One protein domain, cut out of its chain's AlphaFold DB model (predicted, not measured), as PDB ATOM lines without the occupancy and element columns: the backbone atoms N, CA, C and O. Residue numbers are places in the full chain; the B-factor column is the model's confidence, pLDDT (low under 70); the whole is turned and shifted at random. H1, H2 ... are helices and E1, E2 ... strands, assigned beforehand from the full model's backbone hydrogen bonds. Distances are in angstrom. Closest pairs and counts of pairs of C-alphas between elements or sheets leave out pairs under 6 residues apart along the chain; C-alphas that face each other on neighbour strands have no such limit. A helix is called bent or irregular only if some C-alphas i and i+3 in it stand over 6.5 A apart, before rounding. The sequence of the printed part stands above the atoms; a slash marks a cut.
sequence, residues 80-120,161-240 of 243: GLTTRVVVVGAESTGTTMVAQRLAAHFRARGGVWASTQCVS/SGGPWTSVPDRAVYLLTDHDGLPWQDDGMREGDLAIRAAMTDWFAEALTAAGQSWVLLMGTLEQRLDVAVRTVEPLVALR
ATOM      1  N   GLY A  80      14.390  36.267 -51.584       83.19
ATOM      2  CA  GLY A  80      15.526  36.177 -52.509       83.19
ATOM      3  C   GLY A  80      16.127  37.530 -52.863       83.19
ATOM      4  O   GLY A  80      17.318  37.627 -53.140       83.19
ATOM      5  N   LEU A  81      15.303  38.577 -52.855       86.88
ATOM      6  CA  LEU A  81      15.684  39.919 -53.291       86.88
ATOM      7  C   LEU A  81      15.954  40.892 -52.136       86.88
ATOM      8  O   LEU A  81      16.402  42.012 -52.388       86.88
ATOM      9  N   THR A  82      15.711  40.488 -50.885       88.25
ATOM     10  CA  THR A  82      16.000  41.300 -49.696       88.25
ATOM     11  C   THR A  82      17.490  41.619 -49.617       88.25
ATOM     12  O   THR A  82      18.334  40.721 -49.586       88.25
ATOM     13  N   THR A  83      17.818  42.907 -49.502       90.25
ATOM     14  CA  THR A  83      19.170  43.355 -49.153       90.25
ATOM     15  C   THR A  83      19.482  42.940 -47.713       90.25
ATOM     16  O   THR A  83      18.898  43.471 -46.770       90.25
ATOM     17  N   ARG A  84      20.405  41.988 -47.540       91.19
ATOM     18  CA  ARG A  84      20.851  41.501 -46.226       91.19
ATOM     19  C   ARG A  84      22.148  42.183 -45.812       91.19
ATOM     20  O   ARG A  84      23.164  42.032 -46.487       91.19
ATOM     21  N   VAL A  85      22.107  42.897 -44.694       94.69
ATOM     22  CA  VAL A  85      23.279  43.486 -44.038       94.69
ATOM     23  C   VAL A  85      23.541  42.698 -42.766       94.69
ATOM     24  O   VAL A  85      22.630  42.532 -41.957       94.69
ATOM     25  N   VAL A  86      24.765  42.212 -42.591       94.19
ATOM     26  CA  VAL A  86      25.133  41.405 -41.424       94.19
ATOM     27  C   VAL A  86      26.106  42.188 -40.564       94.19
ATOM     28  O   VAL A  86      27.126  42.648 -41.060       94.19
ATOM     29  N   VAL A  87      25.805  42.334 -39.277       95.50
ATOM     30  CA  VAL A  87      26.724  42.951 -38.317       95.50
ATOM     31  C   VAL A  87      27.390  41.842 -37.515       95.50
ATOM     32  O   VAL A  87      26.701  41.060 -36.865       95.50
ATOM     33  N   VAL A  88      28.716  41.779 -37.566       93.12
ATOM     34  CA  VAL A  88      29.535  40.786 -36.857       93.12
ATOM     35  C   VAL A  88      30.604  41.478 -36.024       93.12
ATOM     36  O   VAL A  88      30.889  42.665 -36.195       93.12
ATOM     37  N   GLY A  89      31.186  40.752 -35.085       89.69
ATOM     38  CA  GLY A  89      32.275  41.233 -34.251       89.69
ATOM     39  C   GLY A  89      32.407  40.408 -32.990       89.69
ATOM     40  O   GLY A  89      31.573  39.545 -32.706       89.69
ATOM     41  N   ALA A  90      33.483  40.671 -32.258       84.19
ATOM     42  CA  ALA A  90      33.704  40.054 -30.964       84.19
ATOM     43  C   ALA A  90      32.604  40.448 -29.962       84.19
ATOM     44  O   ALA A  90      31.789  41.347 -30.174       84.19
ATOM     45  N   GLU A  91      32.578  39.767 -28.828       76.94
ATOM     46  CA  GLU A  91      31.627  40.083 -27.775       76.94
ATOM     47  C   GLU A  91      31.802  41.513 -27.246       76.94
ATOM     48  O   GLU A  91      32.912  42.045 -27.155       76.94
ATOM     49  N   SER A  92      30.677  42.149 -26.904       78.00
ATOM     50  CA  SER A  92      30.635  43.509 -26.358       78.00
ATOM     51  C   SER A  92      31.266  44.596 -27.260       78.00
ATOM     52  O   SER A  92      31.595  45.683 -26.783       78.00
ATOM     53  N   THR A  93      31.382  44.378 -28.576       83.94
ATOM     54  CA  THR A  93      31.831  45.410 -29.544       83.94
ATOM     55  C   THR A  93      30.686  46.259 -30.119       83.94
ATOM     56  O   THR A  93      30.890  47.106 -30.994       83.94
ATOM     57  N   GLY A  94      29.459  46.060 -29.625       86.50
ATOM     58  CA  GLY A  94      28.286  46.855 -29.999       86.50
ATOM     59  C   GLY A  94      27.550  46.384 -31.257       86.50
ATOM     60  O   GLY A  94      26.780  47.164 -31.817       86.50
ATOM     61  N   THR A  95      27.734  45.131 -31.684       91.50
ATOM     62  CA  THR A  95      27.022  44.510 -32.822       91.50
ATOM     63  C   THR A  95      25.507  44.722 -32.752       91.50
ATOM     64  O   THR A  95      24.914  45.293 -33.669       91.50
ATOM     65  N   THR A  96      24.889  44.362 -31.622       90.69
ATOM     66  CA  THR A  96      23.447  44.521 -31.370       90.69
ATOM     67  C   THR A  96      23.004  45.978 -31.481       90.69
ATOM     68  O   THR A  96      21.994  46.274 -32.121       90.69
ATOM     69  N   MET A  97      23.781  46.905 -30.913       92.62
ATOM     70  CA  MET A  97      23.465  48.335 -30.947       92.62
ATOM     71  C   MET A  97      23.520  48.891 -32.370       92.62
ATOM     72  O   MET A  97      22.610  49.615 -32.778       92.62
ATOM     73  N   VAL A  98      24.554  48.538 -33.138       95.50
ATOM     74  CA  VAL A  98      24.684  48.950 -34.541       95.50
ATOM     75  C   VAL A  98      23.534  48.380 -35.371       95.50
ATOM     76  O   VAL A  98      22.869  49.143 -36.068       95.50
ATOM     77  N   ALA A  99      23.233  47.083 -35.249       95.88
ATOM     78  CA  ALA A  99      22.159  46.432 -36.000       95.88
ATOM     79  C   ALA A  99      20.785  47.069 -35.732       95.88
ATOM     80  O   ALA A  99      20.061  47.424 -36.665       95.88
ATOM     81  N   GLN A 100      20.445  47.296 -34.459       96.19
ATOM     82  CA  GLN A 100      19.171  47.905 -34.070       96.19
ATOM     83  C   GLN A 100      19.042  49.349 -34.568       96.19
ATOM     84  O   GLN A 100      17.990  49.738 -35.083       96.19
ATOM     85  N   ARG A 101      20.103  50.152 -34.432       97.75
ATOM     86  CA  ARG A 101      20.106  51.562 -34.846       97.75
ATOM     87  C   ARG A 101      20.112  51.719 -36.365       97.75
ATOM     88  O   ARG A 101      19.426  52.606 -36.865       97.75
ATOM     89  N   LEU A 102      20.807  50.843 -37.087       97.56
ATOM     90  CA  LEU A 102      20.783  50.797 -38.548       97.56
ATOM     91  C   LEU A 102      19.396  50.396 -39.068       97.56
ATOM     92  O   LEU A 102      18.850  51.055 -39.950       97.56
ATOM     93  N   ALA A 103      18.772  49.376 -38.472       97.12
ATOM     94  CA  ALA A 103      17.404  49.001 -38.813       97.12
ATOM     95  C   ALA A 103      16.419  50.147 -38.532       97.12
ATOM     96  O   ALA A 103      15.560  50.439 -39.360       97.12
ATOM     97  N   ALA A 104      16.550  50.835 -37.392       97.94
ATOM     98  CA  ALA A 104      15.731  52.003 -37.074       97.94
ATOM     99  C   ALA A 104      15.926  53.151 -38.081       97.94
ATOM    100  O   ALA A 104      14.941  53.767 -38.484       97.94
ATOM    101  N   HIS A 105      17.165  53.399 -38.520       97.62
ATOM    102  CA  HIS A 105      17.478  54.394 -39.546       97.62
ATOM    103  C   HIS A 105      16.713  54.117 -40.850       97.62
ATOM    104  O   HIS A 105      15.985  54.985 -41.327       97.62
ATOM    105  N   PHE A 106      16.784  52.893 -41.382       96.19
ATOM    106  CA  PHE A 106      16.068  52.551 -42.617       96.19
ATOM    107  C   PHE A 106      14.550  52.481 -42.436       96.19
ATOM    108  O   PHE A 106      13.815  52.884 -43.333       96.19
ATOM    109  N   ARG A 107      14.047  52.068 -41.266       97.31
ATOM    110  CA  ARG A 107      12.604  52.147 -40.971       97.31
ATOM    111  C   ARG A 107      12.075  53.574 -41.034       97.31
ATOM    112  O   ARG A 107      10.975  53.784 -41.537       97.31
ATOM    113  N   ALA A 108      12.853  54.545 -40.553       97.19
ATOM    114  CA  ALA A 108      12.465  55.954 -40.546       97.19
ATOM    115  C   ALA A 108      12.283  56.541 -41.959       97.19
ATOM    116  O   ALA A 108      11.570  57.529 -42.111       97.19
ATOM    117  N   ARG A 109      12.851  55.906 -42.996       93.69
ATOM    118  CA  ARG A 109      12.627  56.260 -44.408       93.69
ATOM    119  C   ARG A 109      11.172  56.059 -44.853       93.69
ATOM    120  O   ARG A 109      10.731  56.696 -45.804       93.69
ATOM    121  N   GLY A 110      10.413  55.202 -44.168       93.00
ATOM    122  CA  GLY A 110       9.015  54.924 -44.494       93.00
ATOM    123  C   GLY A 110       8.837  54.053 -45.743       93.00
ATOM    124  O   GLY A 110       9.771  53.411 -46.226       93.00
ATOM    125  N   GLY A 111       7.603  53.984 -46.248       91.94
ATOM    126  CA  GLY A 111       7.255  53.128 -47.387       91.94
ATOM    127  C   GLY A 111       7.563  51.653 -47.116       91.94
ATOM    128  O   GLY A 111       7.305  51.146 -46.023       91.94
ATOM    129  N   VAL A 112       8.151  50.966 -48.099       92.50
ATOM    130  CA  VAL A 112       8.578  49.565 -47.951       92.50
ATOM    131  C   VAL A 112       9.600  49.376 -46.822       92.50
ATOM    132  O   VAL A 112       9.575  48.366 -46.114       92.50
ATOM    133  N   TRP A 113      10.455  50.373 -46.588       94.19
ATOM    134  CA  TRP A 113      11.565  50.299 -45.639       94.19
ATOM    135  C   TRP A 113      11.113  50.297 -44.178       94.19
ATOM    136  O   TRP A 113      11.830  49.783 -43.318       94.19
ATOM    137  N   ALA A 114       9.888  50.754 -43.890       94.56
ATOM    138  CA  ALA A 114       9.272  50.623 -42.567       94.56
ATOM    139  C   ALA A 114       9.192  49.157 -42.092       94.56
ATOM    140  O   ALA A 114       9.171  48.898 -40.890       94.56
ATOM    141  N   SER A 115       9.199  48.198 -43.025       91.44
ATOM    142  CA  SER A 115       9.195  46.760 -42.736       91.44
ATOM    143  C   SER A 115      10.582  46.148 -42.488       91.44
ATOM    144  O   SER A 115      10.665  44.952 -42.223       91.44
ATOM    145  N   THR A 116      11.665  46.939 -42.536       93.94
ATOM    146  CA  THR A 116      13.040  46.455 -42.304       93.94
ATOM    147  C   THR A 116      13.119  45.685 -40.986       93.94
ATOM    148  O   THR A 116      12.664  46.166 -39.947       93.94
ATOM    149  N   GLN A 117      13.699  44.488 -40.997       92.56
ATOM    150  CA  GLN A 117      13.813  43.631 -39.815       92.56
ATOM    151  C   GLN A 117      15.227  43.695 -39.228       92.56
ATOM    152  O   GLN A 117      16.201  43.888 -39.945       92.56
ATOM    153  N   CYS A 118      15.322  43.551 -37.906       94.69
ATOM    154  CA  CYS A 118      16.584  43.338 -37.204       94.69
ATOM    155  C   CYS A 118      16.489  41.946 -36.591       94.69
ATOM    156  O   CYS A 118      15.643  41.729 -35.724       94.69
ATOM    157  N   VAL A 119      17.301  41.017 -37.083       92.69
ATOM    158  CA  VAL A 119      17.294  39.619 -36.644       92.69
ATOM    159  C   VAL A 119      18.440  39.430 -35.660       92.69
ATOM    160  O   VAL A 119      19.590  39.702 -35.996       92.69
ATOM    161  N   SER A 120      18.118  39.026 -34.433       91.25
ATOM    162  CA  SER A 120      19.114  38.742 -33.395       91.25
ATOM    163  C   SER A 120      19.864  37.441 -33.686       91.25
ATOM    164  O   SER A 120      19.316  36.541 -34.323       91.25
ATOM    165  N   SER A 161      10.348  35.851 -43.321       53.56
ATOM    166  CA  SER A 161       9.585  36.565 -44.343       53.56
ATOM    167  C   SER A 161       9.562  35.906 -45.751       53.56
ATOM    168  O   SER A 161       8.955  36.474 -46.662       53.56
ATOM    169  N   GLY A 162      10.117  34.700 -45.955       53.56
ATOM    170  CA  GLY A 162      10.015  33.909 -47.190       53.56
ATOM    171  C   GLY A 162      10.409  32.428 -47.047       53.56
ATOM    172  O   GLY A 162      11.021  32.005 -46.083       53.56
ATOM    173  N   GLY A 163       9.942  31.596 -47.979       47.59
ATOM    174  CA  GLY A 163      10.022  30.131 -47.874       47.59
ATOM    175  C   GLY A 163      11.447  29.545 -47.842       47.59
ATOM    176  O   GLY A 163      12.421  30.273 -48.021       47.59
ATOM    177  N   PRO A 164      11.569  28.219 -47.638       44.78
ATOM    178  CA  PRO A 164      12.860  27.554 -47.480       44.78
ATOM    179  C   PRO A 164      13.732  27.694 -48.733       44.78
ATOM    180  O   PRO A 164      13.290  27.395 -49.846       44.78
ATOM    181  N   TRP A 165      14.985  28.111 -48.539       51.88
ATOM    182  CA  TRP A 165      16.006  28.134 -49.582       51.88
ATOM    183  C   TRP A 165      16.754  26.808 -49.666       51.88
ATOM    184  O   TRP A 165      17.008  26.150 -48.661       51.88
ATOM    185  N   THR A 166      17.191  26.462 -50.874       47.03
ATOM    186  CA  THR A 166      18.181  25.401 -51.119       47.03
ATOM    187  C   THR A 166      19.628  25.914 -51.067       47.03
ATOM    188  O   THR A 166      20.555  25.114 -51.125       47.03
ATOM    189  N   SER A 167      19.835  27.235 -50.972       51.78
ATOM    190  CA  SER A 167      21.140  27.900 -50.845       51.78
ATOM    191  C   SER A 167      20.999  29.233 -50.106       51.78
ATOM    192  O   SER A 167      20.042  29.963 -50.361       51.78
ATOM    193  N   VAL A 168      21.953  29.581 -49.239       53.19
ATOM    194  CA  VAL A 168      21.939  30.856 -48.501       53.19
ATOM    195  C   VAL A 168      21.982  32.028 -49.496       53.19
ATOM    196  O   VAL A 168      22.881  32.051 -50.337       53.19
ATOM    197  N   PRO A 169      21.036  32.984 -49.448       57.94
ATOM    198  CA  PRO A 169      21.051  34.149 -50.327       57.94
ATOM    199  C   PRO A 169      22.309  34.995 -50.126       57.94
ATOM    200  O   PRO A 169      22.772  35.154 -48.993       57.94
ATOM    201  N   ASP A 170      22.815  35.594 -51.205       67.38
ATOM    202  CA  ASP A 170      23.973  36.485 -51.132       67.38
ATOM    203  C   ASP A 170      23.721  37.621 -50.132       67.38
ATOM    204  O   ASP A 170      22.738  38.371 -50.207       67.38
ATOM    205  N   ARG A 171      24.633  37.744 -49.166       78.56
ATOM    206  CA  ARG A 171      24.642  38.847 -48.206       78.56
ATOM    207  C   ARG A 171      25.266  40.054 -48.895       78.56
ATOM    208  O   ARG A 171      26.305  39.946 -49.537       78.56
ATOM    209  N   ALA A 172      24.615  41.207 -48.782       81.25
ATOM    210  CA  ALA A 172      25.016  42.393 -49.530       81.25
ATOM    211  C   ALA A 172      26.322  42.990 -48.986       81.25
ATOM    212  O   ALA A 172      27.172  43.418 -49.763       81.25
ATOM    213  N   VAL A 173      26.478  43.016 -47.657       93.88
ATOM    214  CA  VAL A 173      27.703  43.462 -46.981       93.88
ATOM    215  C   VAL A 173      27.750  42.971 -45.532       93.88
ATOM    216  O   VAL A 173      26.709  42.849 -44.872       93.88
ATOM    217  N   TYR A 174      28.961  42.738 -45.032       95.81
ATOM    218  CA  TYR A 174      29.245  42.526 -43.615       95.81
ATOM    219  C   TYR A 174      29.830  43.788 -42.983       95.81
ATOM    220  O   TYR A 174      30.735  44.424 -43.518       95.81
ATOM    221  N   LEU A 175      29.326  44.143 -41.814       97.44
ATOM    222  CA  LEU A 175      29.804  45.244 -40.999       97.44
ATOM    223  C   LEU A 175      30.506  44.649 -39.780       97.44
ATOM    224  O   LEU A 175      29.849  44.137 -38.872       97.44
ATOM    225  N   LEU A 176      31.837  44.680 -39.781       96.06
ATOM    226  CA  LEU A 176      32.659  44.142 -38.704       96.06
ATOM    227  C   LEU A 176      32.890  45.228 -37.657       96.06
ATOM    228  O   LEU A 176      33.522  46.239 -37.930       96.06
ATOM    229  N   THR A 177      32.357  45.039 -36.459       94.12
ATOM    230  CA  THR A 177      32.559  45.962 -35.338       94.12
ATOM    231  C   THR A 177      33.909  45.730 -34.682       94.12
ATOM    232  O   THR A 177      34.208  44.626 -34.238       94.12
ATOM    233  N   ASP A 178      34.700  46.793 -34.598       90.25
ATOM    234  CA  ASP A 178      36.032  46.727 -34.023       90.25
ATOM    235  C   ASP A 178      35.999  46.716 -32.485       90.25
ATOM    236  O   ASP A 178      35.069  47.230 -31.847       90.25
ATOM    237  N   HIS A 179      37.028  46.131 -31.890       83.69
ATOM    238  CA  HIS A 179      37.227  46.016 -30.456       83.69
ATOM    239  C   HIS A 179      37.929  47.231 -29.830       83.69
ATOM    240  O   HIS A 179      37.707  47.479 -28.637       83.69
ATOM    241  N   ASP A 180      38.704  48.001 -30.603       79.38
ATOM    242  CA  ASP A 180      39.507  49.104 -30.072       79.38
ATOM    243  C   ASP A 180      38.657  50.215 -29.446       79.38
ATOM    244  O   ASP A 180      37.597  50.617 -29.940       79.38
ATOM    245  N   GLY A 181      39.149  50.731 -28.315       69.19
ATOM    246  CA  GLY A 181      38.542  51.851 -27.594       69.19
ATOM    247  C   GLY A 181      37.227  51.532 -26.873       69.19
ATOM    248  O   GLY A 181      36.627  52.443 -26.300       69.19
ATOM    249  N   LEU A 182      36.776  50.271 -26.865       69.25
ATOM    250  CA  LEU A 182      35.570  49.846 -26.150       69.25
ATOM    251  C   LEU A 182      35.923  49.079 -24.866       69.25
ATOM    252  O   LEU A 182      36.485  47.976 -24.962       69.25
ATOM    253  N   PRO A 183      35.564  49.603 -23.673       66.38
ATOM    254  CA  PRO A 183      35.757  48.867 -22.434       66.38
ATOM    255  C   PRO A 183      34.965  47.564 -22.505       66.38
ATOM    256  O   PRO A 183      33.846  47.533 -23.023       66.38
ATOM    257  N   TRP A 184      35.562  46.482 -22.014       66.31
ATOM    258  CA  TRP A 184      34.830  45.232 -21.877       66.31
ATOM    259  C   TRP A 184      33.702  45.401 -20.851       66.31
ATOM    260  O   TRP A 184      33.890  46.056 -19.823       66.31
ATOM    261  N   GLN A 185      32.535  44.836 -21.155       65.25
ATOM    262  CA  GLN A 185      31.410  44.739 -20.235       65.25
ATOM    263  C   GLN A 185      31.052  43.266 -20.078       65.25
ATOM    264  O   GLN A 185      30.801  42.590 -21.074       65.25
ATOM    265  N   ASP A 186      31.046  42.802 -18.833       67.50
ATOM    266  CA  ASP A 186      30.625  41.451 -18.482       67.50
ATOM    267  C   ASP A 186      29.110  41.316 -18.666       67.50
ATOM    268  O   ASP A 186      28.341  42.034 -18.020       67.50
ATOM    269  N   ASP A 187      28.677  40.415 -19.546       65.69
ATOM    270  CA  ASP A 187      27.268  40.043 -19.697       65.69
ATOM    271  C   ASP A 187      26.924  38.717 -18.991       65.69
ATOM    272  O   ASP A 187      25.793  38.235 -19.088       65.69
ATOM    273  N   GLY A 188      27.877  38.156 -18.237       62.34
ATOM    274  CA  GLY A 188      27.730  36.954 -17.424       62.34
ATOM    275  C   GLY A 188      27.828  35.644 -18.202       62.34
ATOM    276  O   GLY A 188      27.626  34.586 -17.602       62.34
ATOM    277  N   MET A 189      28.109  35.683 -19.511       58.31
ATOM    278  CA  MET A 189      28.173  34.477 -20.342       58.31
ATOM    279  C   MET A 189      29.598  34.023 -20.679       58.31
ATOM    280  O   MET A 189      29.775  32.836 -20.962       58.31
ATOM    281  N   ARG A 190      30.614  34.903 -20.651       62.91
ATOM    282  CA  ARG A 190      32.002  34.564 -21.034       62.91
ATOM    283  C   ARG A 190      33.056  35.424 -20.327       62.91
ATOM    284  O   ARG A 190      32.833  36.599 -20.057       62.91
ATOM    285  N   GLU A 191      34.245  34.857 -20.104       54.44
ATOM    286  CA  GLU A 191      35.431  35.606 -19.660       54.44
ATOM    287  C   GLU A 191      36.058  36.351 -20.854       54.44
ATOM    288  O   GLU A 191      36.659  35.745 -21.741       54.44
ATOM    289  N   GLY A 192      35.898  37.676 -20.919       55.78
ATOM    290  CA  GLY A 192      36.446  38.478 -22.013       55.78
ATOM    291  C   GLY A 192      37.864  38.974 -21.747       55.78
ATOM    292  O   GLY A 192      38.046  40.077 -21.235       55.78
ATOM    293  N   ASP A 193      38.876  38.214 -22.165       63.81
ATOM    294  CA  ASP A 193      40.225  38.766 -22.320       63.81
ATOM    295  C   ASP A 193      40.250  39.727 -23.529       63.81
ATOM    296  O   ASP A 193      39.795  39.396 -24.631       63.81
ATOM    297  N   LEU A 194      40.795  40.933 -23.338       63.59
ATOM    298  CA  LEU A 194      41.007  41.919 -24.403       63.59
ATOM    299  C   LEU A 194      41.812  41.329 -25.573       63.59
ATOM    300  O   LEU A 194      41.535  41.666 -26.724       63.59
ATOM    301  N   ALA A 195      42.747  40.413 -25.295       70.12
ATOM    302  CA  ALA A 195      43.533  39.734 -26.324       70.12
ATOM    303  C   ALA A 195      42.680  38.809 -27.211       70.12
ATOM    304  O   ALA A 195      42.900  38.731 -28.420       70.12
ATOM    305  N   ILE A 196      41.665  38.152 -26.639       77.44
ATOM    306  CA  ILE A 196      40.745  37.288 -27.394       77.44
ATOM    307  C   ILE A 196      39.867  38.136 -28.318       77.44
ATOM    308  O   ILE A 196      39.645  37.760 -29.463       77.44
ATOM    309  N   ARG A 197      39.415  39.316 -27.874       80.69
ATOM    310  CA  ARG A 197      38.616  40.231 -28.713       80.69
ATOM    311  C   ARG A 197      39.389  40.734 -29.935       80.69
ATOM    312  O   ARG A 197      38.803  40.832 -31.015       80.69
ATOM    313  N   ALA A 198      40.679  41.021 -29.765       84.19
ATOM    314  CA  ALA A 198      41.564  41.384 -30.867       84.19
ATOM    315  C   ALA A 198      41.675  40.234 -31.876       84.19
ATOM    316  O   ALA A 198      41.301  40.390 -33.036       84.19
ATOM    317  N   ALA A 199      42.046  39.042 -31.395       85.44
ATOM    318  CA  ALA A 199      42.176  37.853 -32.233       85.44
ATOM    319  C   ALA A 199      40.866  37.488 -32.954       85.44
ATOM    320  O   ALA A 199      40.883  37.150 -34.132       85.44
ATOM    321  N   MET A 200      39.714  37.600 -32.284       86.19
ATOM    322  CA  MET A 200      38.407  37.351 -32.902       86.19
ATOM    323  C   MET A 200      38.091  38.344 -34.022       86.19
ATOM    324  O   MET A 200      37.517  37.947 -35.036       86.19
ATOM    325  N   THR A 201      38.442  39.622 -33.852       89.06
ATOM    326  CA  THR A 201      38.286  40.628 -34.915       89.06
ATOM    327  C   THR A 201      39.085  40.223 -36.150       89.06
ATOM    328  O   THR A 201      38.533  40.206 -37.253       89.06
ATOM    329  N   ASP A 202      40.339  39.811 -35.954       90.12
ATOM    330  CA  ASP A 202      41.211  39.344 -37.035       90.12
ATOM    331  C   ASP A 202      40.655  38.080 -37.703       90.12
ATOM    332  O   ASP A 202      40.544  38.028 -38.927       90.12
ATOM    333  N   TRP A 203      40.192  37.095 -36.924       91.25
ATOM    334  CA  TRP A 203      39.580  35.877 -37.462       91.25
ATOM    335  C   TRP A 203      38.345  36.165 -38.317       91.25
ATOM    336  O   TRP A 203      38.178  35.557 -39.374       91.25
ATOM    337  N   PHE A 204      37.481  37.101 -37.903       90.69
ATOM    338  CA  PHE A 204      36.344  37.513 -38.728       90.69
ATOM    339  C   PHE A 204      36.804  38.167 -40.031       90.69
ATOM    340  O   PHE A 204      36.292  37.818 -41.095       90.69
ATOM    341  N   ALA A 205      37.758  39.097 -39.964       92.19
ATOM    342  CA  ALA A 205      38.276  39.779 -41.144       92.19
ATOM    343  C   ALA A 205      38.906  38.788 -42.141       92.19
ATOM    344  O   ALA A 205      38.608  38.835 -43.340       92.19
ATOM    345  N   GLU A 206      39.720  37.853 -41.652       92.31
ATOM    346  CA  GLU A 206      40.342  36.798 -42.453       92.31
ATOM    347  C   GLU A 206      39.299  35.868 -43.076       92.31
ATOM    348  O   GLU A 206      39.327  35.647 -44.288       92.31
ATOM    349  N   ALA A 207      38.342  35.370 -42.286       89.25
ATOM    350  CA  ALA A 207      37.306  34.459 -42.766       89.25
ATOM    351  C   ALA A 207      36.419  35.107 -43.839       89.25
ATOM    352  O   ALA A 207      36.157  34.496 -44.877       89.25
ATOM    353  N   LEU A 208      35.995  36.358 -43.629       90.31
ATOM    354  CA  LEU A 208      35.198  37.104 -44.605       90.31
ATOM    355  C   LEU A 208      35.977  37.341 -45.902       90.31
ATOM    356  O   LEU A 208      35.439  37.130 -46.989       90.31
ATOM    357  N   THR A 209      37.251  37.722 -45.790       92.00
ATOM    358  CA  THR A 209      38.128  37.955 -46.945       92.00
ATOM    359  C   THR A 209      38.378  36.666 -47.725       92.00
ATOM    360  O   THR A 209      38.228  36.647 -48.946       92.00
ATOM    361  N   ALA A 210      38.701  35.567 -47.038       90.88
ATOM    362  CA  ALA A 210      38.934  34.263 -47.655       90.88
ATOM    363  C   ALA A 210      37.676  33.714 -48.347       90.88
ATOM    364  O   ALA A 210      37.771  33.099 -49.408       90.88
ATOM    365  N   ALA A 211      36.493  33.983 -47.786       87.62
ATOM    366  CA  ALA A 211      35.204  33.629 -48.375       87.62
ATOM    367  C   ALA A 211      34.740  34.588 -49.493       87.62
ATOM    368  O   ALA A 211      33.623  34.437 -49.998       87.62
ATOM    369  N   GLY A 212      35.552  35.587 -49.865       89.88
ATOM    370  CA  GLY A 212      35.240  36.560 -50.916       89.88
ATOM    371  C   GLY A 212      34.063  37.484 -50.588       89.88
ATOM    372  O   GLY A 212      33.437  38.021 -51.499       89.88
ATOM    373  N   GLN A 213      33.729  37.645 -49.306       90.56
ATOM    374  CA  GLN A 213      32.607  38.470 -48.870       90.56
ATOM    375  C   GLN A 213      33.007  39.947 -48.812       90.56
ATOM    376  O   GLN A 213      34.082  40.297 -48.329       90.56
ATOM    377  N   SER A 214      32.110  40.832 -49.243       92.38
ATOM    378  CA  SER A 214      32.286  42.277 -49.072       92.38
ATOM    379  C   SER A 214      32.090  42.659 -47.608       92.38
ATOM    380  O   SER A 214      31.013  42.426 -47.051       92.38
ATOM    381  N   TRP A 215      33.094  43.279 -46.986       95.44
ATOM    382  CA  TRP A 215      33.013  43.705 -45.591       95.44
ATOM    383  C   TRP A 215      33.659  45.070 -45.333       95.44
ATOM    384  O   TRP A 215      34.517  45.524 -46.089       95.44
ATOM    385  N   VAL A 216      33.212  45.737 -44.266       96.94
ATOM    386  CA  VAL A 216      33.718  47.041 -43.811       96.94
ATOM    387  C   VAL A 216      33.957  47.002 -42.305       96.94
ATOM    388  O   VAL A 216      33.083  46.571 -41.551       96.94
ATOM    389  N   LEU A 217      35.125  47.482 -41.867       96.44
ATOM    390  CA  LEU A 217      35.448  47.657 -40.450       96.44
ATOM    391  C   LEU A 217      34.780  48.921 -39.888       96.44
ATOM    392  O   LEU A 217      34.898  50.007 -40.456       96.44
ATOM    393  N   LEU A 218      34.114  48.789 -38.744       96.31
ATOM    394  CA  LEU A 218      33.465  49.868 -38.012       96.31
ATOM    395  C   LEU A 218      34.262  50.193 -36.746       96.31
ATOM    396  O   LEU A 218      34.195  49.463 -35.757       96.31
ATOM    397  N   MET A 219      34.963  51.325 -36.771       93.19
ATOM    398  CA  MET A 219      35.808  51.804 -35.673       93.19
ATOM    399  C   MET A 219      35.211  53.030 -34.976       93.19
ATOM    400  O   MET A 219      34.350  53.724 -35.521       93.19
ATOM    401  N   GLY A 220      35.711  53.322 -33.774       91.25
ATOM    402  CA  GLY A 220      35.368  54.535 -33.030       91.25
ATOM    403  C   GLY A 220      34.048  54.447 -32.262       91.25
ATOM    404  O   GLY A 220      33.618  53.366 -31.851       91.25
ATOM    405  N   THR A 221      33.421  55.599 -32.027       91.31
ATOM    406  CA  THR A 221      32.177  55.713 -31.252       91.31
ATOM    407  C   THR A 221      30.993  55.080 -31.983       91.31
ATOM    408  O   THR A 221      31.011  54.911 -33.199       91.31
ATOM    409  N   LEU A 222      29.910  54.776 -31.259       89.88
ATOM    410  CA  LEU A 222      28.679  54.258 -31.873       89.88
ATOM    411  C   LEU A 222      28.162  55.160 -33.009       89.88
ATOM    412  O   LEU A 222      27.669  54.655 -34.012       89.88
ATOM    413  N   GLU A 223      28.283  56.480 -32.867       92.75
ATOM    414  CA  GLU A 223      27.861  57.436 -33.895       92.75
ATOM    415  C   GLU A 223      28.722  57.332 -35.160       92.75
ATOM    416  O   GLU A 223      28.178  57.224 -36.254       92.75
ATOM    417  N   GLN A 224      30.049  57.259 -35.010       95.19
ATOM    418  CA  GLN A 224      30.979  57.072 -36.133       95.19
ATOM    419  C   GLN A 224      30.748  55.732 -36.842       95.19
ATOM    420  O   GLN A 224      30.696  55.674 -38.070       95.19
ATOM    421  N   ARG A 225      30.546  54.657 -36.069       95.69
ATOM    422  CA  ARG A 225      30.220  53.326 -36.601       95.69
ATOM    423  C   ARG A 225      28.918  53.348 -37.399       95.69
ATOM    424  O   ARG A 225      28.858  52.765 -38.478       95.69
ATOM    425  N   LEU A 226      27.886  54.024 -36.890       96.88
ATOM    426  CA  LEU A 226      26.601  54.144 -37.579       96.88
ATOM    427  C   LEU A 226      26.690  54.986 -38.847       96.88
ATOM    428  O   LEU A 226      26.099  54.610 -39.852       96.88
ATOM    429  N   ASP A 227      27.435  56.083 -38.820       97.50
ATOM    430  CA  ASP A 227      27.671  56.925 -39.990       97.50
ATOM    431  C   ASP A 227      28.369  56.139 -41.117       97.50
ATOM    432  O   ASP A 227      27.895  56.127 -42.256       97.50
ATOM    433  N   VAL A 228      29.422  55.376 -40.798       97.94
ATOM    434  CA  VAL A 228      30.064  54.468 -41.766       97.94
ATOM    435  C   VAL A 228      29.076  53.409 -42.265       97.94
ATOM    436  O   VAL A 228      28.930  53.248 -43.475       97.94
ATOM    437  N   ALA A 229      28.360  52.731 -41.362       97.75
ATOM    438  CA  ALA A 229      27.388  51.697 -41.718       97.75
ATOM    439  C   ALA A 229      26.305  52.214 -42.677       97.75
ATOM    440  O   ALA A 229      26.019  51.573 -43.688       97.75
ATOM    441  N   VAL A 230      25.730  53.387 -42.398       97.81
ATOM    442  CA  VAL A 230      24.717  54.014 -43.255       97.81
ATOM    443  C   VAL A 230      25.309  54.346 -44.618       97.81
ATOM    444  O   VAL A 230      24.753  53.915 -45.624       97.81
ATOM    445  N   ARG A 231      26.465  55.020 -44.690       97.56
ATOM    446  CA  ARG A 231      27.098  55.347 -45.982       97.56
ATOM    447  C   ARG A 231      27.453  54.120 -46.817       97.56
ATOM    448  O   ARG A 231      27.453  54.208 -48.041       97.56
ATOM    449  N   THR A 232      27.775  52.999 -46.179       97.25
ATOM    450  CA  THR A 232      28.043  51.733 -46.869       97.25
ATOM    451  C   THR A 232      26.762  51.100 -47.411       97.25
ATOM    452  O   THR A 232      26.768  50.567 -48.519       97.25
ATOM    453  N   VAL A 233      25.664  51.143 -46.654       96.19
ATOM    454  CA  VAL A 233      24.413  50.452 -47.009       96.19
ATOM    455  C   VAL A 233      23.518  51.285 -47.928       96.19
ATOM    456  O   VAL A 233      22.838  50.720 -48.783       96.19
ATOM    457  N   GLU A 234      23.543  52.612 -47.813       95.50
ATOM    458  CA  GLU A 234      22.697  53.529 -48.585       95.50
ATOM    459  C   GLU A 234      22.790  53.300 -50.110       95.50
ATOM    460  O   GLU A 234      21.745  53.151 -50.746       95.50
ATOM    461  N   PRO A 235      23.983  53.148 -50.728       94.00
ATOM    462  CA  PRO A 235      24.077  52.852 -52.157       94.00
ATOM    463  C   PRO A 235      23.469  51.493 -52.530       94.00
ATOM    464  O   PRO A 235      22.877  51.355 -53.598       94.00
ATOM    465  N   LEU A 236      23.578  50.486 -51.654       91.88
ATOM    466  CA  LEU A 236      23.015  49.147 -51.881       91.88
ATOM    467  C   LEU A 236      21.483  49.175 -51.865       91.88
ATOM    468  O   LEU A 236      20.835  48.443 -52.615       91.88
ATOM    469  N   VAL A 237      20.914  50.025 -51.011       91.31
ATOM    470  CA  VAL A 237      19.478  50.302 -50.926       91.31
ATOM    471  C   VAL A 237      19.010  51.084 -52.154       91.31
ATOM    472  O   VAL A 237      18.037  50.677 -52.786       91.31
ATOM    473  N   ALA A 238      19.744  52.122 -52.564       91.12
ATOM    474  CA  ALA A 238      19.419  52.942 -53.733       91.12
ATOM    475  C   ALA A 238      19.363  52.133 -55.043       91.12
ATOM    476  O   ALA A 238      18.534  52.403 -55.906       91.12
ATOM    477  N   LEU A 239      20.171  51.072 -55.182       88.69
ATOM    478  CA  LEU A 239      20.107  50.157 -56.335       88.69
ATOM    479  C   LEU A 239      18.762  49.424 -56.487       88.69
ATOM    480  O   LEU A 239      18.537  48.794 -57.527       88.69
ATOM    481  N   ARG A 240      17.922  49.431 -55.444       86.81
ATOM    482  CA  ARG A 240      16.597  48.795 -55.415       86.81
ATOM    483  C   ARG A 240      15.463  49.774 -55.704       86.81
ATOM    484  O   ARG A 240      14.328  49.336 -55.857       86.81
TER     485      ARG A 240
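This is residues 80 to 120 and 161 to 240 of the 243 residues of the protein "AAA_28 domain-containing protein" of Mycolicibacterium bacteremicum (UniProt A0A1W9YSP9). What does the model look like? A small sheet of three parallel strands, in the order E1, E2, E3, is the middle of three layers, with H1 and H4 over one face and H3 over the other; short H2 makes a corner with H1's end. What is printed? There are 121 residues, mixed in class, with four named helices and three named strands in the order E1, H1, H2, E2, H3, E3, H4. How large is it? It is compact, with a radius of gyration of the C-alphas of 15.2 A and spans of 42 by 32 by 26 A.

How do the strands pair? E1, residues 85 to 89, is parallel to E2, residues 173 to 177, with N 88 and O 175 within hydrogen-bond range at 2.9 A. E3, residues 215 to 218, is parallel to E2, with N 218 and O 176 at 2.7 A. Where are the helices? H1, residues 95 to 108, and H4, residues 222 to 238, are on the same face, at heights over the sheet of 10.2 A and 9.8 A. H3, residues 194 to 210, is on the opposite face at 8.9 A; E2, H3, E3 form a strand-helix-strand unit, two parallel strands with a helix between, its crossover right-handed. Which helices touch? H1, with residues 97 to 102 alone, touches H4 at a steep tilt of 50 degrees, the same way; their closest C-alphas, of Val 98 and Leu 226, are 6.3 A apart. H2, residues 111 to 115, touches H1 only at the corner, the closest C-alphas being those of Arg 107 and Ala 114, 4.0 A. Every O i to N i+4 pair is within hydrogen-bond range in H1 and H3, 11 of 13 in H4 and 0 of 1 in H2, where 2 of 2 O i to N i+3 pairs are.

Where are the anchors? E1 begins at C-alpha 85 (23.279, 43.486, -44.038), and H4 ends at C-alpha 238 (19.419, 52.942, -53.733). How long are the helices? H1 measures 20.1 A, H3 24.6 A and H4 23.8 A. H4 has a kink of 29 degrees near residue 232 and is only just irregular, with C-alphas 232 and 235 6.7 A apart.

Is anything cut out? Residues 121 to 160 are not printed, and C-alphas 120 and 161 are 14.7 A apart. Which link is long, and where is confidence low? The link from E2 to H3 is long, with 16 residues; pLDDT is under 70 at residues 161 to 170 and 181 to 194.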